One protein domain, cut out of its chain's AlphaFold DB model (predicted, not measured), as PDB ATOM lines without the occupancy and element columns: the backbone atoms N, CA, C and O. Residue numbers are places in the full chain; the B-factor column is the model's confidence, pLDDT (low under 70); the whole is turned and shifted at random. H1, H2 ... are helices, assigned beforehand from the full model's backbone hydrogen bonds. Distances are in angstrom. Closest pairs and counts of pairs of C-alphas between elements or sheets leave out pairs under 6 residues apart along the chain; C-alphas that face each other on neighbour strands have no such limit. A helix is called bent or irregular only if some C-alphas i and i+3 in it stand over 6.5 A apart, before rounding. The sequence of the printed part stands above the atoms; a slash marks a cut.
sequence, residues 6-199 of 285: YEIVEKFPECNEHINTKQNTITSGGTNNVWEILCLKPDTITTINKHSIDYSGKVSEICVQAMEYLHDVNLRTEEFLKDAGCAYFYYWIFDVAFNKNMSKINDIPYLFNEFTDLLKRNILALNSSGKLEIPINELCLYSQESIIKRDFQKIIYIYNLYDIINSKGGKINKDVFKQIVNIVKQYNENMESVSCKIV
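What this domain is: This is residues 6 to 199 of the 285 residues of the protein "Variable surface protein" of Plasmodium gonderi (UniProt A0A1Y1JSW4). A hairpin of two helices, H5 and H6, makes the core of a compact helical body, with H2 crossing it on one side and H7 crossing it on the other. H3 and H4 pack at the H5 end; H1, H8 and the first part of H9 gather beyond H6, and residues 189 to 199 stick out from the body as an arm. The printed part has 194 residues with nine named helices, H1 to H9 in order along the chain, and no named strand; the class is all helix. The whole is compact, with a radius of gyration of the C-alphas of 18.0 A, yet elongated, spanning 60 by 37 by 31 A.

Where its parts are: Start at C-alpha 6, at (-36.493, 28.253, -49.938), where H1 begins; it holds residues 6 to 10. Next comes H2, residues 12 to 26, 22.2 A from first to last C-alpha. H3 holds residues 34 to 39 and H4 residues 42 to 50. Find C-alpha 59 at (-44.759, 0.468, -38.923); from there H5, residues 59 to 75, runs 24.2 A. H6, residues 79 to 97, is 25.9 A long, with a kink of 31 degrees near residue 91. H7, residues 108 to 128, is 30.3 A long. H8, residues 144 to 166, is 29.0 A long; look near residue 153 for a kink of 54 degrees. H8 is irregular: C-alphas 150 and 153 are 7.3 A apart. H9, residues 174 to 197, is the longest helix, 34.9 A, and ends at C-alpha 197, at (-35.831, 49.750, -39.765).

How they stand to each other: Begin at H5 and H6, which are the hub, touching five helices each. They form a helical hairpin, opposite ways at a shallow tilt of 9 degrees, with Val 73 and Lys 82 their closest C-alphas at 5.5 A. H2 touches H5 at a steep tilt of 54 degrees, closest at the C-alphas of Ile 19 and Tyr 69, 5.6 A apart. With residues 12 to 16 alone H2 touches H6, closest at the C-alphas of Cys 15 and Gly 85, 5.8 A. H7 touches H5 at a steep tilt of 63 degrees, the C-alphas of Met 67 and Leu 119 being closest at 6.6 A; H7 also touches H6, closest at the C-alphas of Tyr 90 and Phe 112, 6.5 A. H2 and H7 are apart. H3 touches H5, with the C-alphas of Cys 39 and Ser 60 closest at 5.4 A. H4 is about perpendicular to H5, at 87 degrees, and touches it, closest at the C-alphas of Ile 45 and Val 59, 6.8 A. Farther along, H8 touches H6, closest at the C-alphas of Ala 87 and Ile 148, 7.0 A. H1 touches H6, closest at the C-alphas of Ile 8 and Ala 84, 4.8 A. H9 touches H8, closest at the C-alphas of Tyr 162 and Phe 177, 6.4 A, and touches H1 with residues 177 to 185 alone, closest at the C-alphas of Glu 10 and Lys 178, 5.9 A. In H1, H3, H4, H5, H7 and H9 every O i to N i+4 pair is within hydrogen-bond range; the counts are 6 of 11 in H2, 14 of 15 in H6 and 14 of 19 in H8.

The domain as a whole: The two C-alphas farthest apart are those of Gly 30 and Val 199, 64.5 A. Residues 189 to 199, of which 189 to 197 belong to H9, stand free; without them the body spans 50 by 35 by 32 A. The printed part has no cut. The link from H7 to H8, residues 129 to 143, is long. Mean pLDDT of the printed part is 82.7, and 36 residues are under 70, among them residues 24 to 32, 141 to 148 and 195 to 199.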
ATOM      1  N   TYR A   6     -35.552  28.177 -48.821       91.50
ATOM      2  CA  TYR A   6     -36.493  28.253 -49.938       91.50
ATOM      3  C   TYR A   6     -36.033  27.437 -51.149       91.50
ATOM      4  O   TYR A   6     -36.860  26.788 -51.780       91.50
ATOM      5  N   GLU A   7     -34.727  27.413 -51.429       91.12
ATOM      6  CA  GLU A   7     -34.149  26.598 -52.507       91.12
ATOM      7  C   GLU A   7     -34.334  25.106 -52.206       91.12
ATOM      8  O   GLU A   7     -34.729  24.335 -53.072       91.12
ATOM      9  N   ILE A   8     -34.107  24.711 -50.948       90.56
ATOM     10  CA  ILE A   8     -34.309  23.338 -50.473       90.56
ATOM     11  C   ILE A   8     -35.789  22.945 -50.592       90.56
ATOM     12  O   ILE A   8     -36.116  21.894 -51.141       90.56
ATOM     13  N   VAL A   9     -36.688  23.797 -50.092       91.19
ATOM     14  CA  VAL A   9     -38.126  23.516 -50.052       91.19
ATOM     15  C   VAL A   9     -38.724  23.446 -51.452       91.19
ATOM     16  O   VAL A   9     -39.560  22.578 -51.669       91.19
ATOM     17  N   GLU A  10     -38.265  24.251 -52.422       92.44
ATOM     18  CA  GLU A  10     -38.722  24.219 -53.830       92.44
ATOM     19  C   GLU A  10     -38.681  22.808 -54.448       92.44
ATOM     20  O   GLU A  10     -39.479  22.491 -55.331       92.44
ATOM     21  N   LYS A  11     -37.803  21.932 -53.945       92.44
ATOM     22  CA  LYS A  11     -37.648  20.545 -54.397       92.44
ATOM     23  C   LYS A  11     -38.531  19.520 -53.693       92.44
ATOM     24  O   LYS A  11     -38.620  18.384 -54.156       92.44
ATOM     25  N   PHE A  12     -39.247  19.898 -52.641       92.12
ATOM     26  CA  PHE A  12     -40.086  18.971 -51.885       92.12
ATOM     27  C   PHE A  12     -41.162  18.261 -52.727       92.12
ATOM     28  O   PHE A  12     -41.362  17.073 -52.491       92.12
ATOM     29  N   PRO A  13     -41.819  18.881 -53.731       90.81
ATOM     30  CA  PRO A  13     -42.751  18.153 -54.592       90.81
ATOM     31  C   PRO A  13     -42.104  16.981 -55.344       90.81
ATOM     32  O   PRO A  13     -42.730  15.934 -55.483       90.81
ATOM     33  N   GLU A  14     -40.854  17.135 -55.798       91.69
ATOM     34  CA  GLU A  14     -40.088  16.063 -56.456       91.69
ATOM     35  C   GLU A  14     -39.746  14.951 -55.453       91.69
ATOM     36  O   GLU A  14     -39.917  13.771 -55.752       91.69
ATOM     37  N   CYS A  15     -39.335  15.318 -54.236       92.81
ATOM     38  CA  CYS A  15     -39.079  14.369 -53.151       92.81
ATOM     39  C   CYS A  15     -40.347  13.610 -52.722       92.81
ATOM     40  O   CYS A  15     -40.294  12.404 -52.489       92.81
ATOM     41  N   ASN A  16     -41.492  14.294 -52.673       92.00
ATOM     42  CA  ASN A  16     -42.793  13.716 -52.350       92.00
ATOM     43  C   ASN A  16     -43.270  12.732 -53.415       92.00
ATOM     44  O   ASN A  16     -43.761  11.652 -53.101       92.00
ATOM     45  N   GLU A  17     -43.121  13.089 -54.688       91.38
ATOM     46  CA  GLU A  17     -43.375  12.164 -55.788       91.38
ATOM     47  C   GLU A  17     -42.485  10.920 -55.643       91.38
ATOM     48  O   GLU A  17     -42.983   9.795 -55.642       91.38
ATOM     49  N   HIS A  18     -41.186  11.119 -55.395       92.12
ATOM     50  CA  HIS A  18     -40.223  10.031 -55.233       92.12
ATOM     51  C   HIS A  18     -40.575   9.109 -54.053       92.12
ATOM     52  O   HIS A  18     -40.692   7.903 -54.267       92.12
ATOM     53  N   ILE A  19     -40.832   9.617 -52.843       92.62
ATOM     54  CA  ILE A  19     -41.169   8.756 -51.691       92.62
ATOM     55  C   ILE A  19     -42.492   8.006 -51.884       92.62
ATOM     56  O   ILE A  19     -42.616   6.860 -51.457       92.62
ATOM     57  N   ASN A  20     -43.480   8.605 -52.556       90.00
ATOM     58  CA  ASN A  20     -44.788   7.977 -52.757       90.00
ATOM     59  C   ASN A  20     -44.744   6.876 -53.823       90.00
ATOM     60  O   ASN A  20     -45.481   5.898 -53.720       90.00
ATOM     61  N   THR A  21     -43.836   6.960 -54.806       89.00
ATOM     62  CA  THR A  21     -43.638   5.849 -55.757       89.00
ATOM     63  C   THR A  21     -43.192   4.556 -55.071       89.00
ATOM     64  O   THR A  21     -43.541   3.476 -55.544       89.00
ATOM     65  N   LYS A  22     -42.498   4.662 -53.929       84.75
ATOM     66  CA  LYS A  22     -42.018   3.525 -53.127       84.75
ATOM     67  C   LYS A  22     -43.124   2.791 -52.375       84.75
ATOM     68  O   LYS A  22     -43.013   1.605 -52.094       84.75
ATOM     69  N   GLN A  23     -44.237   3.464 -52.096       76.12
ATOM     70  CA  GLN A  23     -45.378   2.831 -51.436       76.12
ATOM     71  C   GLN A  23     -46.066   1.796 -52.343       76.12
ATOM     72  O   GLN A  23     -46.481   0.737 -51.880       76.12
ATOM     73  N   ASN A  24     -46.136   2.071 -53.649       63.50
ATOM     74  CA  ASN A  24     -46.826   1.217 -54.624       63.50
ATOM     75  C   ASN A  24     -46.052  -0.072 -54.958       63.50
ATOM     76  O   ASN A  24     -46.637  -1.070 -55.388       63.50
ATOM     77  N   THR A  25     -44.731  -0.076 -54.760       63.53
ATOM     78  CA  THR A  25     -43.891  -1.267 -54.951       63.53
ATOM     79  C   THR A  25     -44.088  -2.297 -53.839       63.53
ATOM     80  O   THR A  25     -44.068  -3.492 -54.124       63.53
ATOM     81  N   ILE A  26     -44.393  -1.859 -52.611       61.53
ATOM     82  CA  ILE A  26     -44.617  -2.739 -51.450       61.53
ATOM     83  C   ILE A  26     -45.868  -3.613 -51.641       61.53
ATOM     84  O   ILE A  26     -45.869  -4.795 -51.308       61.53
ATOM     85  N   THR A  27     -46.929  -3.077 -52.245       58.97
ATOM     86  CA  THR A  27     -48.203  -3.798 -52.424       58.97
ATOM     87  C   THR A  27     -48.166  -4.903 -53.485       58.97
ATOM     88  O   THR A  27     -49.136  -5.645 -53.623       58.97
ATOM     89  N   SER A  28     -47.071  -5.035 -54.240       56.12
ATOM     90  CA  SER A  28     -47.009  -5.881 -55.444       56.12
ATOM     91  C   SER A  28     -46.376  -7.268 -55.230       56.12
ATOM     92  O   SER A  28     -46.064  -7.945 -56.207       56.12
ATOM     93  N   GLY A  29     -46.208  -7.716 -53.977       49.12
ATOM     94  CA  GLY A  29     -46.084  -9.135 -53.584       49.12
ATOM     95  C   GLY A  29     -44.916  -9.949 -54.163       49.12
ATOM     96  O   GLY A  29     -44.918 -11.175 -54.056       49.12
ATOM     97  N   GLY A  30     -43.929  -9.308 -54.786       57.03
ATOM     98  CA  GLY A  30     -42.841  -9.983 -55.477       57.03
ATOM     99  C   GLY A  30     -41.481  -9.488 -55.011       57.03
ATOM    100  O   GLY A  30     -41.132  -8.342 -55.261       57.03
ATOM    101  N   THR A  31     -40.689 -10.418 -54.474       49.78
ATOM    102  CA  THR A  31     -39.237 -10.370 -54.210       49.78
ATOM    103  C   THR A  31     -38.773  -9.954 -52.812       49.78
ATOM    104  O   THR A  31     -39.312  -9.061 -52.178       49.78
ATOM    105  N   ASN A  32     -37.719 -10.655 -52.375       67.19
ATOM    106  CA  ASN A  32     -36.938 -10.494 -51.149       67.19
ATOM    107  C   ASN A  32     -36.325  -9.087 -51.032       67.19
ATOM    108  O   ASN A  32     -35.110  -8.919 -51.182       67.19
ATOM    109  N   ASN A  33     -37.143  -8.070 -50.789       83.69
ATOM    110  CA  ASN A  33     -36.643  -6.735 -50.529       83.69
ATOM    111  C   ASN A  33     -35.842  -6.761 -49.219       83.69
ATOM    112  O   ASN A  33     -36.356  -7.115 -48.156       83.69
ATOM    113  N   VAL A  34     -34.559  -6.401 -49.291       86.81
ATOM    114  CA  VAL A  34     -33.658  -6.369 -48.127       86.81
ATOM    115  C   VAL A  34     -34.238  -5.488 -47.017       86.81
ATOM    116  O   VAL A  34     -34.097  -5.813 -45.836       86.81
ATOM    117  N   TRP A  35     -34.939  -4.413 -47.387       89.56
ATOM    118  CA  TRP A  35     -35.581  -3.508 -46.439       89.56
ATOM    119  C   TRP A  35     -36.788  -4.132 -45.754       89.56
ATOM    120  O   TRP A  35     -36.968  -3.917 -44.564       89.56
ATOM    121  N   GLU A  36     -37.567  -4.957 -46.448       89.94
ATOM    122  CA  GLU A  36     -38.704  -5.665 -45.853       89.94
ATOM    123  C   GLU A  36     -38.231  -6.641 -44.775       89.94
ATOM    124  O   GLU A  36     -38.678  -6.574 -43.631       89.94
ATOM    125  N   ILE A  37     -37.227  -7.464 -45.092       89.12
ATOM    126  CA  ILE A  37     -36.624  -8.400 -44.129       89.12
ATOM    127  C   ILE A  37     -36.073  -7.648 -42.913       89.12
ATOM    128  O   ILE A  37     -36.202  -8.100 -41.775       89.12
ATOM    129  N   LEU A  38     -35.438  -6.500 -43.144       90.50
ATOM    130  CA  LEU A  38     -34.874  -5.677 -42.085       90.50
ATOM    131  C   LEU A  38     -35.958  -5.050 -41.197       90.50
ATOM    132  O   LEU A  38     -35.851  -5.112 -39.976       90.50
ATOM    133  N   CYS A  39     -36.987  -4.467 -41.806       91.25
ATOM    134  CA  CYS A  39     -38.069  -3.764 -41.125       91.25
ATOM    135  C   CYS A  39     -39.047  -4.702 -40.406       91.25
ATOM    136  O   CYS A  39     -39.773  -4.255 -39.524       91.25
ATOM    137  N   LEU A  40     -39.047  -5.999 -40.736       91.38
ATOM    138  CA  LEU A  40     -39.806  -7.032 -40.024       91.38
ATOM    139  C   LEU A  40     -39.107  -7.545 -38.755       91.38
ATOM    140  O   LEU A  40     -39.710  -8.300 -37.989       91.38
ATOM    141  N   LYS A  41     -37.849  -7.161 -38.497       92.56
ATOM    142  CA  LYS A  41     -37.140  -7.602 -37.288       92.56
ATOM    143  C   LYS A  41     -37.808  -7.031 -36.027       92.56
ATOM    144  O   LYS A  41     -38.014  -5.816 -35.963       92.56
ATOM    145  N   PRO A  42     -38.068  -7.856 -34.990       91.06
ATOM    146  CA  PRO A  42     -38.706  -7.401 -33.753       91.06
ATOM    147  C   PRO A  42     -37.997  -6.215 -33.093       91.06
ATOM    148  O   PRO A  42     -38.656  -5.271 -32.661       91.06
ATOM    149  N   ASP A  43     -36.662  -6.221 -33.076       90.44
ATOM    150  CA  ASP A  43     -35.867  -5.139 -32.484       90.44
ATOM    151  C   ASP A  43     -36.065  -3.816 -33.232       90.44
ATOM    152  O   ASP A  43     -36.253  -2.771 -32.615       90.44
ATOM    153  N   THR A  44     -36.092  -3.857 -34.568       89.62
ATOM    154  CA  THR A  44     -36.329  -2.678 -35.410       89.62
ATOM    155  C   THR A  44     -37.722  -2.107 -35.169       89.62
ATOM    156  O   THR A  44     -37.855  -0.911 -34.917       89.62
ATOM    157  N   ILE A  45     -38.748  -2.960 -35.164       89.31
ATOM    158  CA  ILE A  45     -40.132  -2.554 -34.885       89.31
ATOM    159  C   ILE A  45     -40.241  -1.933 -33.491       89.31
ATOM    160  O   ILE A  45     -40.856  -0.881 -33.329       89.31
ATOM    161  N   THR A  46     -39.626  -2.556 -32.485       89.56
ATOM    162  CA  THR A  46     -39.676  -2.089 -31.093       89.56
ATOM    163  C   THR A  46     -39.031  -0.713 -30.947       89.56
ATOM    164  O   THR A  46     -39.609   0.172 -30.315       89.56
ATOM    165  N   THR A  47     -37.871  -0.501 -31.568       88.44
ATOM    166  CA  THR A  47     -37.159   0.781 -31.525       88.44
ATOM    167  C   THR A  47     -37.937   1.892 -32.224       88.44
ATOM    168  O   THR A  47     -38.102   2.970 -31.657       88.44
ATOM    169  N   ILE A  48     -38.491   1.620 -33.408       88.31
ATOM    170  CA  ILE A  48     -39.315   2.589 -34.140       88.31
ATOM    171  C   ILE A  48     -40.590   2.925 -33.340       88.31
ATOM    172  O   ILE A  48     -40.935   4.096 -33.173       88.31
ATOM    173  N   ASN A  49     -41.256   1.918 -32.764       87.31
ATOM    174  CA  ASN A  49     -42.472   2.102 -31.963       87.31
ATOM    175  C   ASN A  49     -42.243   2.858 -30.658       87.31
ATOM    176  O   ASN A  49     -43.133   3.581 -30.207       87.31
ATOM    177  N   LYS A  50     -41.062   2.724 -30.046       86.06
ATOM    178  CA  LYS A  50     -40.706   3.441 -28.816       86.06
ATOM    179  C   LYS A  50     -40.868   4.953 -28.974       86.06
ATOM    180  O   LYS A  50     -41.268   5.631 -28.030       86.06
ATOM    181  N   HIS A  51     -40.619   5.468 -30.176       77.75
ATOM    182  CA  HIS A  51     -40.765   6.882 -30.499       77.75
ATOM    183  C   HIS A  51     -42.178   7.261 -30.973       77.75
ATOM    184  O   HIS A  51     -42.363   8.330 -31.537       77.75
ATOM    185  N   SER A  52     -43.186   6.443 -30.633       62.31
ATOM    186  CA  SER A  52     -44.620   6.744 -30.749       62.31
ATOM    187  C   SER A  52     -45.078   7.070 -32.171       62.31
ATOM    188  O   SER A  52     -45.600   8.153 -32.426       62.31
ATOM    189  N   ILE A  53     -44.931   6.112 -33.088       67.69
ATOM    190  CA  ILE A  53     -45.729   6.130 -34.314       67.69
ATOM    191  C   ILE A  53     -47.198   5.954 -33.892       67.69
ATOM    192  O   ILE A  53     -47.600   4.863 -33.492       67.69
ATOM    193  N   ASP A  54     -48.001   7.021 -33.988       67.06
ATOM    194  CA  ASP A  54     -49.463   6.980 -33.754       67.06
ATOM    195  C   ASP A  54     -50.177   6.063 -34.777       67.06
ATOM    196  O   ASP A  54     -51.356   5.730 -34.652       67.06
ATOM    197  N   TYR A  55     -49.442   5.614 -35.794       66.62
ATOM    198  CA  TYR A  55     -49.871   4.716 -36.853       66.62
ATOM    199  C   TYR A  55     -49.800   3.233 -36.427       66.62
ATOM    200  O   TYR A  55     -48.926   2.469 -36.854       66.62
ATOM    201  N   SER A  56     -50.741   2.803 -35.582       57.75
ATOM    202  CA  SER A  56     -50.873   1.418 -35.107       57.75
ATOM    203  C   SER A  56     -51.322   0.460 -36.226       57.75
ATOM    204  O   SER A  56     -52.477   0.066 -36.336       57.75
ATOM    205  N   GLY A  57     -50.393   0.075 -37.102       66.50
ATOM    206  CA  GLY A  57     -50.642  -0.999 -38.073       66.50
ATOM    207  C   GLY A  57     -49.749  -1.027 -39.308       66.50
ATOM    208  O   GLY A  57     -49.790  -2.013 -40.030       66.50
ATOM    209  N   LYS A  58     -48.937   0.010 -39.555       84.50
ATOM    210  CA  LYS A  58     -48.107   0.113 -40.777       84.50
ATOM    211  C   LYS A  58     -46.649   0.477 -40.512       84.50
ATOM    212  O   LYS A  58     -45.976   1.044 -41.361       84.50
ATOM    213  N   VAL A  59     -46.142   0.153 -39.326       88.69
ATOM    214  CA  VAL A  59     -44.759   0.468 -38.923       88.69
ATOM    215  C   VAL A  59     -43.746  -0.167 -39.877       88.69
ATOM    216  O   VAL A  59     -42.777   0.483 -40.264       88.69
ATOM    217  N   SER A  60     -43.995  -1.408 -40.302       89.00
ATOM    218  CA  SER A  60     -43.178  -2.091 -41.306       89.00
ATOM    219  C   SER A  60     -43.224  -1.375 -42.656       89.00
ATOM    220  O   SER A  60     -42.170  -1.136 -43.232       89.00
ATOM    221  N   GLU A  61     -44.402  -0.970 -43.137       89.81
ATOM    222  CA  GLU A  61     -44.551  -0.246 -44.409       89.81
ATOM    223  C   GLU A  61     -43.842   1.115 -44.376       89.81
ATOM    224  O   GLU A  61     -43.081   1.430 -45.288       89.81
ATOM    225  N   ILE A  62     -44.024   1.886 -43.296       91.25
ATOM    226  CA  ILE A  62     -43.336   3.167 -43.065       91.25
ATOM    227  C   ILE A  62     -41.824   2.950 -43.059       91.25
ATOM    228  O   ILE A  62     -41.091   3.711 -43.684       91.25
ATOM    229  N   CYS A  63     -41.353   1.901 -42.380       93.19
ATOM    230  CA  CYS A  63     -39.939   1.564 -42.343       93.19
ATOM    231  C   CYS A  63     -39.406   1.217 -43.736       93.19
ATOM    232  O   CYS A  63     -38.400   1.783 -44.148       93.19
ATOM    233  N   VAL A  64     -40.083   0.356 -44.500       92.19
ATOM    234  CA  VAL A  64     -39.638  -0.010 -45.854       92.19
ATOM    235  C   VAL A  64     -39.597   1.219 -46.759       92.19
ATOM    236  O   VAL A  64     -38.573   1.474 -47.392       92.19
ATOM    237  N   GLN A  65     -40.657   2.029 -46.753       92.94
ATOM    238  CA  GLN A  65     -40.740   3.252 -47.550       92.94
ATOM    239  C   GLN A  65     -39.630   4.250 -47.185       92.94
ATOM    240  O   GLN A  65     -38.978   4.806 -48.072       92.94
ATOM    241  N   ALA A  66     -39.376   4.440 -45.888       93.88
ATOM    242  CA  ALA A  66     -38.295   5.282 -45.391       93.88
ATOM    243  C   ALA A  66     -36.921   4.786 -45.854       93.88
ATOM    244  O   ALA A  66     -36.102   5.573 -46.325       93.88
ATOM    245  N   MET A  67     -36.673   3.481 -45.744       93.19
ATOM    246  CA  MET A  67     -35.385   2.880 -46.082       93.19
ATOM    247  C   MET A  67     -35.103   2.922 -47.585       93.19
ATOM    248  O   MET A  67     -33.996   3.285 -47.976       93.19
ATOM    249  N   GLU A  68     -36.098   2.632 -48.428       92.19
ATOM    250  CA  GLU A  68     -35.973   2.759 -49.885       92.19
ATOM    251  C   GLU A  68     -35.698   4.198 -50.310       92.19
ATOM    252  O   GLU A  68     -34.801   4.460 -51.112       92.19
ATOM    253  N   TYR A  69     -36.449   5.144 -49.750       94.19
ATOM    254  CA  TYR A  69     -36.272   6.552 -50.060       94.19
ATOM    255  C   TYR A  69     -34.899   7.064 -49.621       94.19
ATOM    256  O   TYR A  69     -34.190   7.689 -50.410       94.19
ATOM    257  N   LEU A  70     -34.493   6.779 -48.381       92.62
ATOM    258  CA  LEU A  70     -33.187   7.190 -47.882       92.62
ATOM    259  C   LEU A  70     -32.057   6.539 -48.678       92.62
ATOM    260  O   LEU A  70     -31.065   7.208 -48.959       92.62
ATOM    261  N   HIS A  71     -32.184   5.269 -49.060       90.44
ATOM    262  CA  HIS A  71     -31.198   4.615 -49.912       90.44
ATOM    263  C   HIS A  71     -31.028   5.367 -51.239       90.44
ATOM    264  O   HIS A  71     -29.912   5.764 -51.574       90.44
ATOM    265  N   ASP A  72     -32.130   5.654 -51.934       90.75
ATOM    266  CA  ASP A  72     -32.098   6.365 -53.210       90.75
ATOM    267  C   ASP A  72     -31.544   7.790 -53.076       90.75
ATOM    268  O   ASP A  72     -30.708   8.205 -53.875       90.75
ATOM    269  N   VAL A  73     -31.991   8.552 -52.070       90.81
ATOM    270  CA  VAL A  73     -31.524   9.930 -51.833       90.81
ATOM    271  C   VAL A  73     -30.020   9.965 -51.589       90.81
ATOM    272  O   VAL A  73     -29.338  10.849 -52.103       90.81
ATOM    273  N   ASN A  74     -29.491   8.997 -50.840       87.75
ATOM    274  CA  ASN A  74     -28.068   8.947 -50.521       87.75
ATOM    275  C   ASN A  74     -27.194   8.430 -51.674       87.75
ATOM    276  O   ASN A  74     -25.989   8.670 -51.651       87.75
ATOM    277  N   LEU A  75     -27.782   7.773 -52.677       86.00
ATOM    278  CA  LEU A  75     -27.103   7.360 -53.909       86.00
ATOM    279  C   LEU A  75     -27.057   8.451 -54.988       86.00
ATOM    280  O   LEU A  75     -26.320   8.315 -55.965       86.00
ATOM    281  N   ARG A  76     -27.837   9.531 -54.850       83.00
ATOM    282  CA  ARG A  76     -27.821  10.628 -55.824       83.00
ATOM    283  C   ARG A  76     -26.493  11.384 -55.762       83.00
ATOM    284  O   ARG A  76     -26.053  11.807 -54.698       83.00
ATOM    285  N   THR A  77     -25.904  11.619 -56.932       77.62
ATOM    286  CA  THR A  77     -24.676  12.417 -57.099       77.62
ATOM    287  C   THR A  77     -24.929  13.919 -56.974       77.62
ATOM    288  O   THR A  77     -24.018  14.688 -56.685       77.62
ATOM    289  N   GLU A  78     -26.166  14.360 -57.204       82.19
ATOM    290  CA  GLU A  78     -26.558  15.760 -57.079       82.19
ATOM    291  C   GLU A  78     -26.720  16.146 -55.601       82.19
ATOM    292  O   GLU A  78     -27.767  15.919 -54.994       82.19
ATOM    293  N   GLU A  79     -25.696  16.792 -55.036       78.12
ATOM    294  CA  GLU A  79     -25.674  17.282 -53.647       78.12
ATOM    295  C   GLU A  79     -26.926  18.108 -53.290       78.12
ATOM    296  O   GLU A  79     -27.435  18.066 -52.174       78.12
ATOM    297  N   PHE A  80     -27.470  18.860 -54.250       75.69
ATOM    298  CA  PHE A  80     -28.687  19.645 -54.048       75.69
ATOM    299  C   PHE A  80     -29.941  18.794 -53.812       75.69
ATOM    300  O   PHE A  80     -30.695  19.070 -52.880       75.69
ATOM    301  N   LEU A  81     -30.145  17.743 -54.608       82.19
ATOM    302  CA  LEU A  81     -31.266  16.820 -54.416       82.19
ATOM    303  C   LEU A  81     -31.107  15.999 -53.141       82.19
ATOM    304  O   LEU A  81     -32.103  15.609 -52.537       82.19
ATOM    305  N   LYS A  82     -29.867  15.767 -52.718       88.19
ATOM    306  CA  LYS A  82     -29.556  15.098 -51.462       88.19
ATOM    307  C   LYS A  82     -29.984  15.935 -50.256       88.19
ATOM    308  O   LYS A  82     -30.754  15.450 -49.434       88.19
ATOM    309  N   ASP A  83     -29.593  17.209 -50.203       87.38
ATOM    310  CA  ASP A  83     -30.002  18.126 -49.127       87.38
ATOM    311  C   ASP A  83     -31.523  18.299 -49.059       87.38
ATOM    312  O   ASP A  83     -32.123  18.181 -47.986       87.38
ATOM    313  N   ALA A  84     -32.156  18.535 -50.214       90.56
ATOM    314  CA  ALA A  84     -33.609  18.599 -50.324       90.56
ATOM    315  C   ALA A  84     -34.266  17.289 -49.893       90.56
ATOM    316  O   ALA A  84     -35.234  17.309 -49.136       90.56
ATOM    317  N   GLY A  85     -33.703  16.155 -50.309       92.12
ATOM    318  CA  GLY A  85     -34.221  14.836 -50.000       92.12
ATOM    319  C   GLY A  85     -34.192  14.523 -48.506       92.12
ATOM    320  O   GLY A  85     -35.188  14.038 -47.969       92.12
ATOM    321  N   CYS A  86     -33.095  14.857 -47.822       91.94
ATOM    322  CA  CYS A  86     -32.957  14.685 -46.378       91.94
ATOM    323  C   CYS A  86     -33.873  15.640 -45.592       91.94
ATOM    324  O   CYS A  86     -34.531  15.220 -44.640       91.94
ATOM    325  N   ALA A  87     -33.958  16.914 -45.997       91.25
ATOM    326  CA  ALA A  87     -34.855  17.884 -45.367       91.25
ATOM    327  C   ALA A  87     -36.330  17.499 -45.553       91.25
ATOM    328  O   ALA A  87     -37.121  17.584 -44.611       91.25
ATOM    329  N   TYR A  88     -36.688  17.024 -46.748       93.31
ATOM    330  CA  TYR A  88     -38.017  16.502 -47.028       93.31
ATOM    331  C   TYR A  88     -38.310  15.255 -46.197       93.31
ATOM    332  O   TYR A  88     -39.395  15.163 -45.639       93.31
ATOM    333  N   PHE A  89     -37.357  14.329 -46.033       94.00
ATOM    334  CA  PHE A  89     -37.553  13.151 -45.182       94.00
ATOM    335  C   PHE A  89     -37.897  13.530 -43.738       94.00
ATOM    336  O   PHE A  89     -38.798  12.953 -43.135       94.00
ATOM    337  N   TYR A  90     -37.225  14.549 -43.198       92.50
ATOM    338  CA  TYR A  90     -37.529  15.067 -41.867       92.50
ATOM    339  C   TYR A  90     -38.965  15.624 -41.780       92.50
ATOM    340  O   TYR A  90     -39.675  15.362 -40.809       92.50
ATOM    341  N   TYR A  91     -39.426  16.346 -42.809       92.88
ATOM    342  CA  TYR A  91     -40.829  16.769 -42.922       92.88
ATOM    343  C   TYR A  91     -41.791  15.581 -43.084       92.88
ATOM    344  O   TYR A  91     -42.833  15.541 -42.438       92.88
ATOM    345  N   TRP A  92     -41.438  14.588 -43.895       94.19
ATOM    346  CA  TRP A  92     -42.255  13.405 -44.142       94.19
ATOM    347  C   TRP A  92     -42.488  12.591 -42.867       94.19
ATOM    348  O   TRP A  92     -43.596  12.115 -42.649       94.19
ATOM    349  N   ILE A  93     -41.496  12.494 -41.974       92.88
ATOM    350  CA  ILE A  93     -41.679  11.878 -40.652       92.88
ATOM    351  C   ILE A  93     -42.765  12.614 -39.852       92.88
ATOM    352  O   ILE A  93     -43.639  11.980 -39.264       92.88
ATOM    353  N   PHE A  94     -42.736  13.947 -39.835       92.31
ATOM    354  CA  PHE A  94     -43.773  14.743 -39.172       92.31
ATOM    355  C   PHE A  94     -45.157  14.502 -39.771       92.31
ATOM    356  O   PHE A  94     -46.123  14.335 -39.030       92.31
ATOM    357  N   ASP A  95     -45.243  14.477 -41.097       92.06
ATOM    358  CA  ASP A  95     -46.499  14.301 -41.816       92.06
ATOM    359  C   ASP A  95     -47.068  12.889 -41.627       92.06
ATOM    360  O   ASP A  95     -48.158  12.719 -41.092       92.06
ATOM    361  N   VAL A  96     -46.294  11.863 -41.974       90.62
ATOM    362  CA  VAL A  96     -46.765  10.476 -42.055       90.62
ATOM    363  C   VAL A  96     -46.651   9.739 -40.726       90.62
ATOM    364  O   VAL A  96     -47.625   9.131 -40.282       90.62
ATOM    365  N   ALA A  97     -45.488   9.773 -40.069       88.94
ATOM    366  CA  ALA A  97     -45.270   8.982 -38.855       88.94
ATOM    367  C   ALA A  97     -45.967   9.591 -37.629       88.94
ATOM    368  O   ALA A  97     -46.457   8.859 -36.769       88.94
ATOM    369  N   PHE A  98     -46.044  10.924 -37.577       90.38
ATOM    370  CA  PHE A  98     -46.692  11.661 -36.491       90.38
ATOM    371  C   PHE A  98     -48.030  12.293 -36.874       90.38
ATOM    372  O   PHE A  98     -48.597  13.007 -36.052       90.38
ATOM    373  N   ASN A  99     -48.554  12.062 -38.082       90.50
ATOM    374  CA  ASN A  99     -49.847  12.600 -38.521       90.50
ATOM    375  C   ASN A  99     -49.973  14.125 -38.297       90.50
ATOM    376  O   ASN A  99     -50.974  14.621 -37.775       90.50
ATOM    377  N   LYS A 100     -48.902  14.870 -38.598       90.75
ATOM    378  CA  LYS A 100     -48.774  16.321 -38.367       90.75
ATOM    379  C   LYS A 100     -49.007  16.761 -36.908       90.75
ATOM    380  O   LYS A 100     -49.381  17.907 -36.644       90.75
ATOM    381  N   ASN A 101     -48.769  15.879 -35.934       90.50
ATOM    382  CA  ASN A 101     -48.947  16.171 -34.516       90.50
ATOM    383  C   ASN A 101     -47.824  17.077 -33.982       90.50
ATOM    384  O   ASN A 101     -46.715  16.636 -33.681       90.50
ATOM    385  N   MET A 102     -48.130  18.363 -33.799       89.31
ATOM    386  CA  MET A 102     -47.177  19.360 -33.287       89.31
ATOM    387  C   MET A 102     -46.611  19.034 -31.898       89.31
ATOM    388  O   MET A 102     -45.492  19.443 -31.594       89.31
ATOM    389  N   SER A 103     -47.330  18.278 -31.059       90.56
ATOM    390  CA  SER A 103     -46.807  17.866 -29.745       90.56
ATOM    391  C   SER A 103     -45.618  16.903 -29.854       90.56
ATOM    392  O   SER A 103     -44.807  16.823 -28.934       90.56
ATOM    393  N   LYS A 104     -45.477  16.232 -31.004       90.06
ATOM    394  CA  LYS A 104     -44.434  15.249 -31.318       90.06
ATOM    395  C   LYS A 104     -43.259  15.836 -32.100       90.06
ATOM    396  O   LYS A 104     -42.359  15.111 -32.505       90.06
ATOM    397  N   ILE A 105     -43.209  17.156 -32.288       88.31
ATOM    398  CA  ILE A 105     -42.145  17.813 -33.065       88.31
ATOM    399  C   ILE A 105     -40.733  17.520 -32.525       88.31
ATOM    400  O   ILE A 105     -39.776  17.418 -33.290       88.31
ATOM    401  N   ASN A 106     -40.613  17.345 -31.206       88.94
ATOM    402  CA  ASN A 106     -39.356  17.017 -30.539       88.94
ATOM    403  C   ASN A 106     -38.970  15.540 -30.686       88.94
ATOM    404  O   ASN A 106     -37.814  15.209 -30.442       88.94
ATOM    405  N   ASP A 107     -39.900  14.677 -31.105       89.62
ATOM    406  CA  ASP A 107     -39.667  13.246 -31.310       89.62
ATOM    407  C   ASP A 107     -39.100  12.949 -32.716       89.62
ATOM    408  O   ASP A 107     -38.435  11.933 -32.925       89.62
ATOM    409  N   ILE A 108     -39.279  13.873 -33.672       90.00
ATOM    410  CA  ILE A 108     -38.812  13.737 -35.064       90.00
ATOM    411  C   ILE A 108     -37.301  13.480 -35.175       90.00
ATOM    412  O   ILE A 108     -36.938  12.553 -35.902       90.00
ATOM    413  N   PRO A 109     -36.401  14.213 -34.482       90.00
ATOM    414  CA  PRO A 109     -34.966  13.946 -34.562       90.00
ATOM    415  C   PRO A 109     -34.596  12.516 -34.169       90.00
ATOM    416  O   PRO A 109     -33.696  11.938 -34.772       90.00
ATOM    417  N   TYR A 110     -35.291  11.940 -33.183       90.56
ATOM    418  CA  TYR A 110     -35.024  10.578 -32.726       90.56
ATOM    419  C   TYR A 110     -35.406   9.566 -33.799       90.56
ATOM    420  O   TYR A 110     -34.585   8.736 -34.172       90.56
ATOM    421  N   LEU A 111     -36.612   9.683 -34.358       91.44
ATOM    422  CA  LEU A 111     -37.066   8.772 -35.406       91.44
ATOM    423  C   LEU A 111     -36.242   8.922 -36.697       91.44
ATOM    424  O   LEU A 111     -35.902   7.932 -37.340       91.44
ATOM    425  N   PHE A 112     -35.849  10.151 -37.040       91.56
ATOM    426  CA  PHE A 112     -34.922  10.415 -38.138       91.56
ATOM    427  C   PHE A 112     -33.579   9.704 -37.917       91.56
ATOM    428  O   PHE A 112     -33.117   8.987 -38.806       91.56
ATOM    429  N   ASN A 113     -32.990   9.857 -36.725       90.62
ATOM    430  CA  ASN A 113     -31.736   9.199 -36.363       90.62
ATOM    431  C   ASN A 113     -31.846   7.682 -36.468       90.62
ATOM    432  O   ASN A 113     -30.994   7.063 -37.100       90.62
ATOM    433  N   GLU A 114     -32.926   7.097 -35.951       91.69
ATOM    434  CA  GLU A 114     -33.147   5.653 -36.018       91.69
ATOM    435  C   GLU A 114     -33.173   5.129 -37.456       91.69
ATOM    436  O   GLU A 114     -32.499   4.141 -37.760       91.69
ATOM    437  N   PHE A 115     -33.868   5.809 -38.374       92.44
ATOM    438  CA  PHE A 115     -33.851   5.425 -39.788       92.44
ATOM    439  C   PHE A 115     -32.459   5.566 -40.413       92.44
ATOM    440  O   PHE A 115     -32.004   4.668 -41.125       92.44
ATOM    441  N   THR A 116     -31.744   6.657 -40.130       90.81
ATOM    442  CA  THR A 116     -30.392   6.859 -40.677       90.81
ATOM    443  C   THR A 116     -29.371   5.862 -40.127       90.81
ATOM    444  O   THR A 116     -28.546   5.349 -40.886       90.81
ATOM    445  N   ASP A 117     -29.453   5.514 -38.843       90.75
ATOM    446  CA  ASP A 117     -28.591   4.520 -38.206       90.75
ATOM    447  C   ASP A 117     -28.904   3.117 -38.715       90.75
ATOM    448  O   ASP A 117     -27.994   2.324 -38.983       90.75
ATOM    449  N   LEU A 118     -30.190   2.811 -38.901       91.12
ATOM    450  CA  LEU A 118     -30.626   1.573 -39.523       91.12
ATOM    451  C   LEU A 118     -30.050   1.448 -40.938       91.12
ATOM    452  O   LEU A 118     -29.479   0.405 -41.265       91.12
ATOM    453  N   LEU A 119     -30.106   2.507 -41.747       90.88
ATOM    454  CA  LEU A 119     -29.496   2.525 -43.076       90.88
ATOM    455  C   LEU A 119     -27.980   2.329 -43.004       90.88
ATOM    456  O   LEU A 119     -27.441   1.448 -43.677       90.88
ATOM    457  N   LYS A 120     -27.292   3.088 -42.148       89.94
ATOM    458  CA  LYS A 120     -25.835   3.040 -41.986       89.94
ATOM    459  C   LYS A 120     -25.331   1.645 -41.620       89.94
ATOM    460  O   LYS A 120     -24.389   1.157 -42.245       89.94
ATOM    461  N   ARG A 121     -25.970   0.977 -40.650       88.62
ATOM    462  CA  ARG A 121     -25.618  -0.396 -40.240       88.62
ATOM    463  C   ARG A 121     -25.718  -1.386 -41.402       88.62
ATOM    464  O   ARG A 121     -24.874  -2.271 -41.526       88.62
ATOM    465  N   ASN A 122     -26.720  -1.228 -42.263       85.62
ATOM    466  CA  ASN A 122     -26.945  -2.144 -43.380       85.62
ATOM    467  C   ASN A 122     -26.060  -1.836 -44.590       85.62
ATOM    468  O   ASN A 122     -25.541  -2.767 -45.198       85.62
ATOM    469  N   ILE A 123     -25.800  -0.561 -44.893       85.62
ATOM    470  CA  ILE A 123     -24.804  -0.182 -45.905       85.62
ATOM    471  C   ILE A 123     -23.426  -0.730 -45.519       85.62
ATOM    472  O   ILE A 123     -22.754  -1.312 -46.358       85.62
ATOM    473  N   LEU A 124     -23.020  -0.628 -44.249       82.38
ATOM    474  CA  LEU A 124     -21.755  -1.198 -43.763       82.38
ATOM    475  C   LEU A 124     -21.647  -2.708 -44.015       82.38
ATOM    476  O   LEU A 124     -20.604  -3.186 -44.468       82.38
ATOM    477  N   ALA A 125     -22.725  -3.452 -43.761       78.38
ATOM    478  CA  ALA A 125     -22.778  -4.882 -44.050       78.38
ATOM    479  C   ALA A 125     -22.668  -5.167 -45.561       78.38
ATOM    480  O   ALA A 125     -21.959  -6.090 -45.965       78.38
ATOM    481  N   LEU A 126     -23.311  -4.351 -46.404       75.62
ATOM    482  CA  LEU A 126     -23.257  -4.485 -47.864       75.62
ATOM    483  C   LEU A 126     -21.881  -4.114 -48.438       75.62
ATOM    484  O   LEU A 126     -21.345  -4.862 -49.256       75.62
ATOM    485  N   ASN A 127     -21.273  -3.022 -47.975       77.25
ATOM    486  CA  ASN A 127     -19.929  -2.601 -48.376       77.25
ATOM    487  C   ASN A 127     -18.885  -3.658 -47.982       77.25
ATOM    488  O   ASN A 127     -18.016  -3.994 -48.781       77.25
ATOM    489  N   SER A 128     -19.014  -4.261 -46.793       78.06
ATOM    490  CA  SER A 128     -18.126  -5.353 -46.349       78.06
ATOM    491  C   SER A 128     -18.212  -6.595 -47.243       78.06
ATOM    492  O   SER A 128     -17.286  -7.400 -47.273       78.06
ATOM    493  N   SER A 129     -19.306  -6.748 -47.998       78.12
ATOM    494  CA  SER A 129     -19.467  -7.815 -48.993       78.12
ATOM    495  C   SER A 129     -18.905  -7.468 -50.381       78.12
ATOM    496  O   SER A 129     -19.044  -8.268 -51.303       78.12
ATOM    497  N   GLY A 130     -18.293  -6.286 -50.547       72.19
ATOM    498  CA  GLY A 130     -17.703  -5.811 -51.804       72.19
ATOM    499  C   GLY A 130     -18.720  -5.445 -52.889       72.19
ATOM    500  O   GLY A 130     -18.357  -5.322 -54.054       72.19
ATOM    501  N   LYS A 131     -20.005  -5.308 -52.534       67.00
ATOM    502  CA  LYS A 131     -21.096  -5.084 -53.499       67.00
ATOM    503  C   LYS A 131     -21.416  -3.613 -53.757       67.00
ATOM    504  O   LYS A 131     -22.136  -3.324 -54.707       67.00
ATOM    505  N   LEU A 132     -20.945  -2.701 -52.907       68.75
ATOM    506  CA  LEU A 132     -21.308  -1.289 -52.970       68.75
ATOM    507  C   LEU A 132     -20.217  -0.419 -52.331       68.75
ATOM    508  O   LEU A 132     -19.660  -0.787 -51.299       68.75
ATOM    509  N   GLU A 133     -19.936   0.740 -52.925       67.31
ATOM    510  CA  GLU A 133     -19.070   1.777 -52.355       67.31
ATOM    511  C   GLU A 133     -19.902   3.043 -52.124       67.31
ATOM    512  O   GLU A 133     -19.906   3.965 -52.934       67.31
ATOM    513  N   ILE A 134     -20.654   3.081 -51.019       71.88
ATOM    514  CA  ILE A 134     -21.276   4.331 -50.557       71.88
ATOM    515  C   ILE A 134     -20.374   4.958 -49.485       71.88
ATOM    516  O   ILE A 134     -20.158   4.319 -48.446       71.88
ATOM    517  N   PRO A 135     -19.885   6.198 -49.674       72.00
ATOM    518  CA  PRO A 135     -19.177   6.926 -48.630       72.00
ATOM    519  C   PRO A 135     -20.137   7.276 -47.481       72.00
ATOM    520  O   PRO A 135     -21.011   8.133 -47.581       72.00
ATOM    521  N   ILE A 136     -19.958   6.595 -46.349       70.25
ATOM    522  CA  ILE A 136     -20.833   6.668 -45.162       70.25
ATOM    523  C   ILE A 136     -20.876   8.076 -44.548       70.25
ATOM    524  O   ILE A 136     -21.871   8.459 -43.932       70.25
ATOM    525  N   ASN A 137     -19.804   8.848 -44.728       65.56
ATOM    526  CA  ASN A 137     -19.649  10.186 -44.157       65.56
ATOM    527  C   ASN A 137     -20.569  11.225 -44.811       65.56
ATOM    528  O   ASN A 137     -20.683  12.337 -44.305       65.56
ATOM    529  N   GLU A 138     -21.239  10.861 -45.903       70.12
ATOM    530  CA  GLU A 138     -22.156  11.739 -46.615       70.12
ATOM    531  C   GLU A 138     -23.617  11.325 -46.479       70.12
ATOM    532  O   GLU A 138     -24.446  11.852 -47.211       70.12
ATOM    533  N   LEU A 139     -23.982  10.383 -45.605       79.75
ATOM    534  CA  LEU A 139     -25.408  10.112 -45.377       79.75
ATOM    535  C   LEU A 139     -26.125  11.394 -44.918       79.75
ATOM    536  O   LEU A 139     -25.449  12.375 -44.624       79.75
ATOM    537  N   CYS A 140     -27.461  11.401 -44.852       80.38
ATOM    538  CA  CYS A 140     -28.310  12.505 -44.362       80.38
ATOM    539  C   CYS A 140     -27.972  13.021 -42.930       80.38
ATOM    540  O   CYS A 140     -28.822  13.063 -42.050       80.38
ATOM    541  N   LEU A 141     -26.736  13.450 -42.695       63.12
ATOM    542  CA  LEU A 141     -26.080  13.814 -41.444       63.12
ATOM    543  C   LEU A 141     -25.992  15.341 -41.328       63.12
ATOM    544  O   LEU A 141     -26.083  15.892 -40.238       63.12
ATOM    545  N   TYR A 142     -25.875  16.042 -42.466       52.44
ATOM    546  CA  TYR A 142     -25.640  17.490 -42.522       52.44
ATOM    547  C   TYR A 142     -26.854  18.349 -42.110       52.44
ATOM    548  O   TYR A 142     -26.715  19.527 -41.781       52.44
ATOM    549  N   SER A 143     -28.063  17.785 -42.095       53.28
ATOM    550  CA  SER A 143     -29.286  18.590 -41.967       53.28
ATOM    551  C   SER A 143     -29.698  18.934 -40.523       53.28
ATOM    552  O   SER A 143     -30.491  19.861 -40.326       53.28
ATOM    553  N   GLN A 144     -29.145  18.259 -39.506       57.50
ATOM    554  CA  GLN A 144     -29.690  18.321 -38.142       57.50
ATOM    555  C   GLN A 144     -29.490  19.646 -37.394       57.50
ATOM    556  O   GLN A 144     -30.390  20.055 -36.661       57.50
ATOM    557  N   GLU A 145     -28.367  20.353 -37.551       62.44
ATOM    558  CA  GLU A 145     -28.027  21.374 -36.543       62.44
ATOM    559  C   GLU A 145     -28.504  22.801 -36.831       62.44
ATOM    560  O   GLU A 145     -28.716  23.556 -35.884       62.44
ATOM    561  N   SER A 146     -28.715  23.211 -38.090       57.22
ATOM    562  CA  SER A 146     -29.007  24.637 -38.349       57.22
ATOM    563  C   SER A 146     -30.215  24.948 -39.220       57.22
ATOM    564  O   SER A 146     -30.848  25.973 -38.979       57.22
ATOM    565  N   ILE A 147     -30.545  24.101 -40.197       60.31
ATOM    566  CA  ILE A 147     -31.658  24.368 -41.120       60.31
ATOM    567  C   ILE A 147     -32.941  23.766 -40.562       60.31
ATOM    568  O   ILE A 147     -33.942  24.461 -40.433       60.31
ATOM    569  N   ILE A 148     -32.899  22.505 -40.126       66.19
ATOM    570  CA  ILE A 148     -34.101  21.843 -39.633       66.19
ATOM    571  C   ILE A 148     -34.588  22.511 -38.343       66.19
ATOM    572  O   ILE A 148     -35.654  23.102 -38.337       66.19
ATOM    573  N   LYS A 149     -33.823  22.553 -37.249       70.38
ATOM    574  CA  LYS A 149     -34.398  23.006 -35.964       70.38
ATOM    575  C   LYS A 149     -34.954  24.445 -35.966       70.38
ATOM    576  O   LYS A 149     -35.945  24.705 -35.289       70.38
ATOM    577  N   ARG A 150     -34.336  25.373 -36.709       75.88
ATOM    578  CA  ARG A 150     -34.773  26.780 -36.773       75.88
ATOM    579  C   ARG A 150     -35.840  27.014 -37.839       75.88
ATOM    580  O   ARG A 150     -36.804  27.727 -37.576       75.88
ATOM    581  N   ASP A 151     -35.670  26.440 -39.027       85.62
ATOM    582  CA  ASP A 151     -36.550  26.721 -40.160       85.62
ATOM    583  C   ASP A 151     -37.661  25.675 -40.329       85.62
ATOM    584  O   ASP A 151     -38.534  25.860 -41.172       85.62
ATOM    585  N   PHE A 152     -37.720  24.621 -39.504       87.81
ATOM    586  CA  PHE A 152     -38.744  23.578 -39.635       87.81
ATOM    587  C   PHE A 152     -40.173  24.111 -39.507       87.81
ATOM    588  O   PHE A 152     -41.046  23.695 -40.259       87.81
ATOM    589  N   GLN A 153     -40.415  25.103 -38.645       88.44
ATOM    590  CA  GLN A 153     -41.722  25.769 -38.591       88.44
ATOM    591  C   GLN A 153     -42.077  26.461 -39.917       88.44
ATOM    592  O   GLN A 153     -43.229  26.404 -40.348       88.44
ATOM    593  N   LYS A 154     -41.093  27.067 -40.597       90.19
ATOM    594  CA  LYS A 154     -41.289  27.674 -41.923       90.19
ATOM    595  C   LYS A 154     -41.590  26.604 -42.967       90.19
ATOM    596  O   LYS A 154     -42.494  26.794 -43.771       90.19
ATOM    597  N   ILE A 155     -40.878  25.475 -42.922       91.31
ATOM    598  CA  ILE A 155     -41.126  24.321 -43.796       91.31
ATOM    599  C   ILE A 155     -42.564  23.827 -43.624       91.31
ATOM    600  O   ILE A 155     -43.291  23.736 -44.611       91.31
ATOM    601  N   ILE A 156     -42.994  23.577 -42.380       91.75
ATOM    602  CA  ILE A 156     -44.363  23.144 -42.067       91.75
ATOM    603  C   ILE A 156     -45.379  24.141 -42.634       91.75
ATOM    604  O   ILE A 156     -46.359  23.732 -43.249       91.75
ATOM    605  N   TYR A 157     -45.151  25.444 -42.455       90.75
ATOM    606  CA  TYR A 157     -46.065  26.473 -42.946       90.75
ATOM    607  C   TYR A 157     -46.173  26.488 -44.476       90.75
ATOM    608  O   TYR A 157     -47.282  26.461 -45.008       90.75
ATOM    609  N   ILE A 158     -45.037  26.481 -45.185       91.44
ATOM    610  CA  ILE A 158     -44.998  26.466 -46.656       91.44
ATOM    611  C   ILE A 158     -45.722  25.230 -47.193       91.44
ATOM    612  O   ILE A 158     -46.547  25.338 -48.102       91.44
ATOM    613  N   TYR A 159     -45.439  24.062 -46.620       87.00
ATOM    614  CA  TYR A 159     -45.993  22.810 -47.120       87.00
ATOM    615  C   TYR A 159     -47.475  22.638 -46.770       87.00
ATOM    616  O   TYR A 159     -48.260  22.218 -47.613       87.00
ATOM    617  N   ASN A 160     -47.909  23.071 -45.582       87.81
ATOM    618  CA  ASN A 160     -49.331  23.082 -45.234       87.81
ATOM    619  C   ASN A 160     -50.135  24.052 -46.112       87.81
ATOM    620  O   ASN A 160     -51.248  23.720 -46.515       87.81
ATOM    621  N   LEU A 161     -49.591  25.233 -46.435       88.19
ATOM    622  CA  LEU A 161     -50.224  26.153 -47.389       88.19
ATOM    623  C   LEU A 161     -50.431  25.482 -48.744       88.19
ATOM    624  O   LEU A 161     -51.502  25.586 -49.341       88.19
ATOM    625  N   TYR A 162     -49.409  24.774 -49.208       85.81
ATOM    626  CA  TYR A 162     -49.482  24.027 -50.447       85.81
ATOM    627  C   TYR A 162     -50.530  22.908 -50.410       85.81
ATOM    628  O   TYR A 162     -51.351  22.826 -51.326       85.81
ATOM    629  N   ASP A 163     -50.575  22.108 -49.345       83.56
ATOM    630  CA  ASP A 163     -51.584  21.057 -49.174       83.56
ATOM    631  C   ASP A 163     -53.010  21.629 -49.167       83.56
ATOM    632  O   ASP A 163     -53.916  21.068 -49.785       83.56
ATOM    633  N   ILE A 164     -53.229  22.783 -48.526       86.50
ATOM    634  CA  ILE A 164     -54.528  23.477 -48.523       86.50
ATOM    635  C   ILE A 164     -54.928  23.921 -49.935       86.50
ATOM    636  O   ILE A 164     -56.099  23.832 -50.309       86.50
ATOM    637  N   ILE A 165     -53.974  24.408 -50.726       83.19
ATOM    638  CA  ILE A 165     -54.229  24.862 -52.096       83.19
ATOM    639  C   ILE A 165     -54.530  23.666 -53.008       83.19
ATOM    640  O   ILE A 165     -55.479  23.718 -53.791       83.19
ATOM    641  N   ASN A 166     -53.789  22.568 -52.864       79.44
ATOM    642  CA  ASN A 166     -53.935  21.387 -53.715       79.44
ATOM    643  C   ASN A 166     -55.112  20.479 -53.343       79.44
ATOM    644  O   ASN A 166     -55.731  19.892 -54.232       79.44
ATOM    645  N   SER A 167     -55.464  20.379 -52.058       79.00
ATOM    646  CA  SER A 167     -56.603  19.571 -51.584       79.00
ATOM    647  C   SER A 167     -57.949  20.010 -52.173       79.00
ATOM    648  O   SER A 167     -58.905  19.239 -52.164       79.00
ATOM    649  N   LYS A 168     -58.020  21.204 -52.777       76.69
ATOM    650  CA  LYS A 168     -59.187  21.694 -53.528       76.69
ATOM    651  C   LYS A 168     -59.322  21.119 -54.951       76.69
ATOM    652  O   LYS A 168     -60.160  21.596 -55.708       76.69
ATOM    653  N   GLY A 169     -58.565  20.072 -55.298       56.97
ATOM    654  CA  GLY A 169     -58.870  19.195 -56.440       56.97
ATOM    655  C   GLY A 169     -58.023  19.397 -57.700       56.97
ATOM    656  O   GLY A 169     -58.459  19.029 -58.789       56.97
ATOM    657  N   GLY A 170     -56.817  19.959 -57.581       62.69
ATOM    658  CA  GLY A 170     -55.874  20.096 -58.697       62.69
ATOM    659  C   GLY A 170     -54.760  19.046 -58.665       62.69
ATOM    660  O   GLY A 170     -54.290  18.669 -57.595       62.69
ATOM    661  N   LYS A 171     -54.284  18.602 -59.840       68.56
ATOM    662  CA  LYS A 171     -52.972  17.936 -59.938       68.56
ATOM    663  C   LYS A 171     -51.909  18.851 -59.326       68.56
ATOM    664  O   LYS A 171     -51.956  20.059 -59.546       68.56
ATOM    665  N   ILE A 172     -50.942  18.250 -58.629       66.25
ATOM    666  CA  ILE A 172     -49.734  18.918 -58.132       66.25
ATOM    667  C   ILE A 172     -49.118  19.734 -59.272       66.25
ATOM    668  O   ILE A 172     -48.535  19.181 -60.204       66.25
ATOM    669  N   ASN A 173     -49.278  21.053 -59.206       80.69
ATOM    670  CA  ASN A 173     -48.639  21.960 -60.138       80.69
ATOM    671  C   ASN A 173     -47.350  22.474 -59.487       80.69
ATOM    672  O   ASN A 173     -47.398  23.269 -58.544       80.69
ATOM    673  N   LYS A 174     -46.200  22.009 -59.991       83.06
ATOM    674  CA  LYS A 174     -44.869  22.428 -59.518       83.06
ATOM    675  C   LYS A 174     -44.709  23.956 -59.581       83.06
ATOM    676  O   LYS A 174     -44.096  24.538 -58.688       83.06
ATOM    677  N   ASP A 175     -45.355  24.615 -60.543       88.00
ATOM    678  CA  ASP A 175     -45.328  26.074 -60.679       88.00
ATOM    679  C   ASP A 175     -46.087  26.779 -59.549       88.00
ATOM    680  O   ASP A 175     -45.660  27.835 -59.083       88.00
ATOM    681  N   VAL A 176     -47.183  26.189 -59.062       87.56
ATOM    682  CA  VAL A 176     -47.944  26.729 -57.921       87.56
ATOM    683  C   VAL A 176     -47.114  26.629 -56.647       87.56
ATOM    684  O   VAL A 176     -47.024  27.603 -55.901       87.56
ATOM    685  N   PHE A 177     -46.444  25.494 -56.421       89.00
ATOM    686  CA  PHE A 177     -45.548  25.338 -55.274       89.00
ATOM    687  C   PHE A 177     -44.428  26.386 -55.288       89.00
ATOM    688  O   PHE A 177     -44.198  27.072 -54.293       89.00
ATOM    689  N   LYS A 178     -43.786  26.574 -56.445       92.06
ATOM    690  CA  LYS A 178     -42.744  27.586 -56.637       92.06
ATOM    691  C   LYS A 178     -43.243  29.005 -56.347       92.06
ATOM    692  O   LYS A 178     -42.542  29.786 -55.706       92.06
ATOM    693  N   GLN A 179     -44.462  29.343 -56.770       91.12
ATOM    694  CA  GLN A 179     -45.075  30.637 -56.455       91.12
ATOM    695  C   GLN A 179     -45.304  30.818 -54.951       91.12
ATOM    696  O   GLN A 179     -44.984  31.879 -54.421       91.12
ATOM    697  N   ILE A 180     -45.788  29.789 -54.247       90.94
ATOM    698  CA  ILE A 180     -45.970  29.828 -52.786       90.94
ATOM    699  C   ILE A 180     -44.629  30.066 -52.088       90.94
ATOM    700  O   ILE A 180     -44.528  30.957 -51.245       90.94
ATOM    701  N   VAL A 181     -43.589  29.317 -52.469       93.06
ATOM    702  CA  VAL A 181     -42.233  29.488 -51.926       93.06
ATOM    703  C   VAL A 181     -41.740  30.921 -52.138       93.06
ATOM    704  O   VAL A 181     -41.249  31.537 -51.194       93.06
ATOM    705  N   ASN A 182     -41.931  31.484 -53.335       94.12
ATOM    706  CA  ASN A 182     -41.545  32.862 -53.645       94.12
ATOM    707  C   ASN A 182     -42.315  33.900 -52.819       94.12
ATOM    708  O   ASN A 182     -41.702  34.838 -52.316       94.12
ATOM    709  N   ILE A 183     -43.629  33.731 -52.640       92.81
ATOM    710  CA  ILE A 183     -44.458  34.634 -51.823       92.81
ATOM    711  C   ILE A 183     -43.988  34.613 -50.365       92.81
ATOM    712  O   ILE A 183     -43.780  35.669 -49.768       92.81
ATOM    713  N   VAL A 184     -43.780  33.422 -49.794       91.50
ATOM    714  CA  VAL A 184     -43.317  33.280 -48.405       91.50
ATOM    715  C   VAL A 184     -41.903  33.842 -48.240       91.50
ATOM    716  O   VAL A 184     -41.629  34.527 -47.255       91.50
ATOM    717  N   LYS A 185     -41.018  33.607 -49.216       93.88
ATOM    718  CA  LYS A 185     -39.672  34.186 -49.250       93.88
ATOM    719  C   LYS A 185     -39.718  35.713 -49.234       93.88
ATOM    720  O   LYS A 185     -39.139  36.311 -48.334       93.88
ATOM    721  N   GLN A 186     -40.455  36.325 -50.162       93.31
ATOM    722  CA  GLN A 186     -40.598  37.782 -50.247       93.31
ATOM    723  C   GLN A 186     -41.196  38.374 -48.970       93.31
ATOM    724  O   GLN A 186     -40.730  39.401 -48.485       93.31
ATOM    725  N   TYR A 187     -42.213  37.727 -48.398       90.38
ATOM    726  CA  TYR A 187     -42.814  38.163 -47.141       90.38
ATOM    727  C   TYR A 187     -41.802  38.156 -45.987       90.38
ATOM    728  O   TYR A 187     -41.702  39.140 -45.255       90.38
ATOM    729  N   ASN A 188     -41.027  37.080 -45.847       88.19
ATOM    730  CA  ASN A 188     -40.026  36.964 -44.788       88.19
ATOM    731  C   ASN A 188     -38.856  37.941 -44.986       88.19
ATOM    732  O   ASN A 188     -38.446  38.581 -44.022       88.19
ATOM    733  N   GLU A 189     -38.371  38.130 -46.217       90.38
ATOM    734  CA  GLU A 189     -37.342  39.133 -46.546       90.38
ATOM    735  C   GLU A 189     -37.831  40.561 -46.242       90.38
ATOM    736  O   GLU A 189     -37.111  41.364 -45.642       90.38
ATOM    737  N   ASN A 190     -39.090  40.869 -46.576       89.62
ATOM    738  CA  ASN A 190     -39.711  42.149 -46.244       89.62
ATOM    739  C   ASN A 190     -39.815  42.340 -44.727       89.62
ATOM    740  O   ASN A 190     -39.442  43.399 -44.227       89.62
ATOM    741  N   MET A 191     -40.262  41.323 -43.987       81.56
ATOM    742  CA  MET A 191     -40.360  41.379 -42.525       81.56
ATOM    743  C   MET A 191     -39.001  41.582 -41.851       81.56
ATOM    744  O   MET A 191     -38.886  42.420 -40.957       81.56
ATOM    745  N   GLU A 192     -37.958  40.886 -42.304       83.44
ATOM    746  CA  GLU A 192     -36.592  41.075 -41.801       83.44
ATOM    747  C   GLU A 192     -36.102  42.509 -42.079       83.44
ATOM    748  O   GLU A 192     -35.608  43.183 -41.172       83.44
ATOM    749  N   SER A 193     -36.348  43.037 -43.284       81.31
ATOM    750  CA  SER A 193     -35.971  44.411 -43.646       81.31
ATOM    751  C   SER A 193     -36.723  45.489 -42.848       81.31
ATOM    752  O   SER A 193     -36.155  46.538 -42.532       81.31
ATOM    753  N   VAL A 194     -37.987  45.234 -42.489       76.31
ATOM    754  CA  VAL A 194     -38.814  46.131 -41.668       76.31
ATOM    755  C   VAL A 194     -38.380  46.067 -40.206       76.31
ATOM    756  O   VAL A 194     -38.267  47.109 -39.567       76.31
ATOM    757  N   SER A 195     -38.050  44.878 -39.690       61.78
ATOM    758  CA  SER A 195     -37.570  44.710 -38.314       61.78
ATOM    759  C   SER A 195     -36.253  45.451 -38.047       61.78
ATOM    760  O   SER A 195     -36.087  46.027 -36.975       61.78
ATOM    761  N   CYS A 196     -35.367  45.548 -39.046       58.34
ATOM    762  CA  CYS A 196     -34.142  46.347 -38.955       58.34
ATOM    763  C   CYS A 196     -34.392  47.864 -39.033       58.34
ATOM    764  O   CYS A 196     -33.617  48.631 -38.471       58.34
ATOM    765  N   LYS A 197     -35.469  48.318 -39.690       57.19
ATOM    766  CA  LYS A 197     -35.831  49.750 -39.765       57.19
ATOM    767  C   LYS A 197     -36.542  50.268 -38.516       57.19
ATOM    768  O   LYS A 197     -36.642  51.475 -38.337       57.19
ATOM    769  N   ILE A 198     -37.015  49.374 -37.651       54.97
ATOM    770  CA  ILE A 198     -37.647  49.736 -36.376       54.97
ATOM    771  C   ILE A 198     -36.590  50.082 -35.301       54.97
ATOM    772  O   ILE A 198     -36.939  50.511 -34.210       54.97
ATOM    773  N   VAL A 199     -35.285  50.020 -35.596       54.00
ATOM    774  CA  VAL A 199     -34.229  50.473 -34.667       54.00
ATOM    775  C   VAL A 199     -33.812  51.916 -34.962       54.00
ATOM    776  O   VAL A 199     -32.692  52.184 -35.362       54.00
TER     777      VAL A 199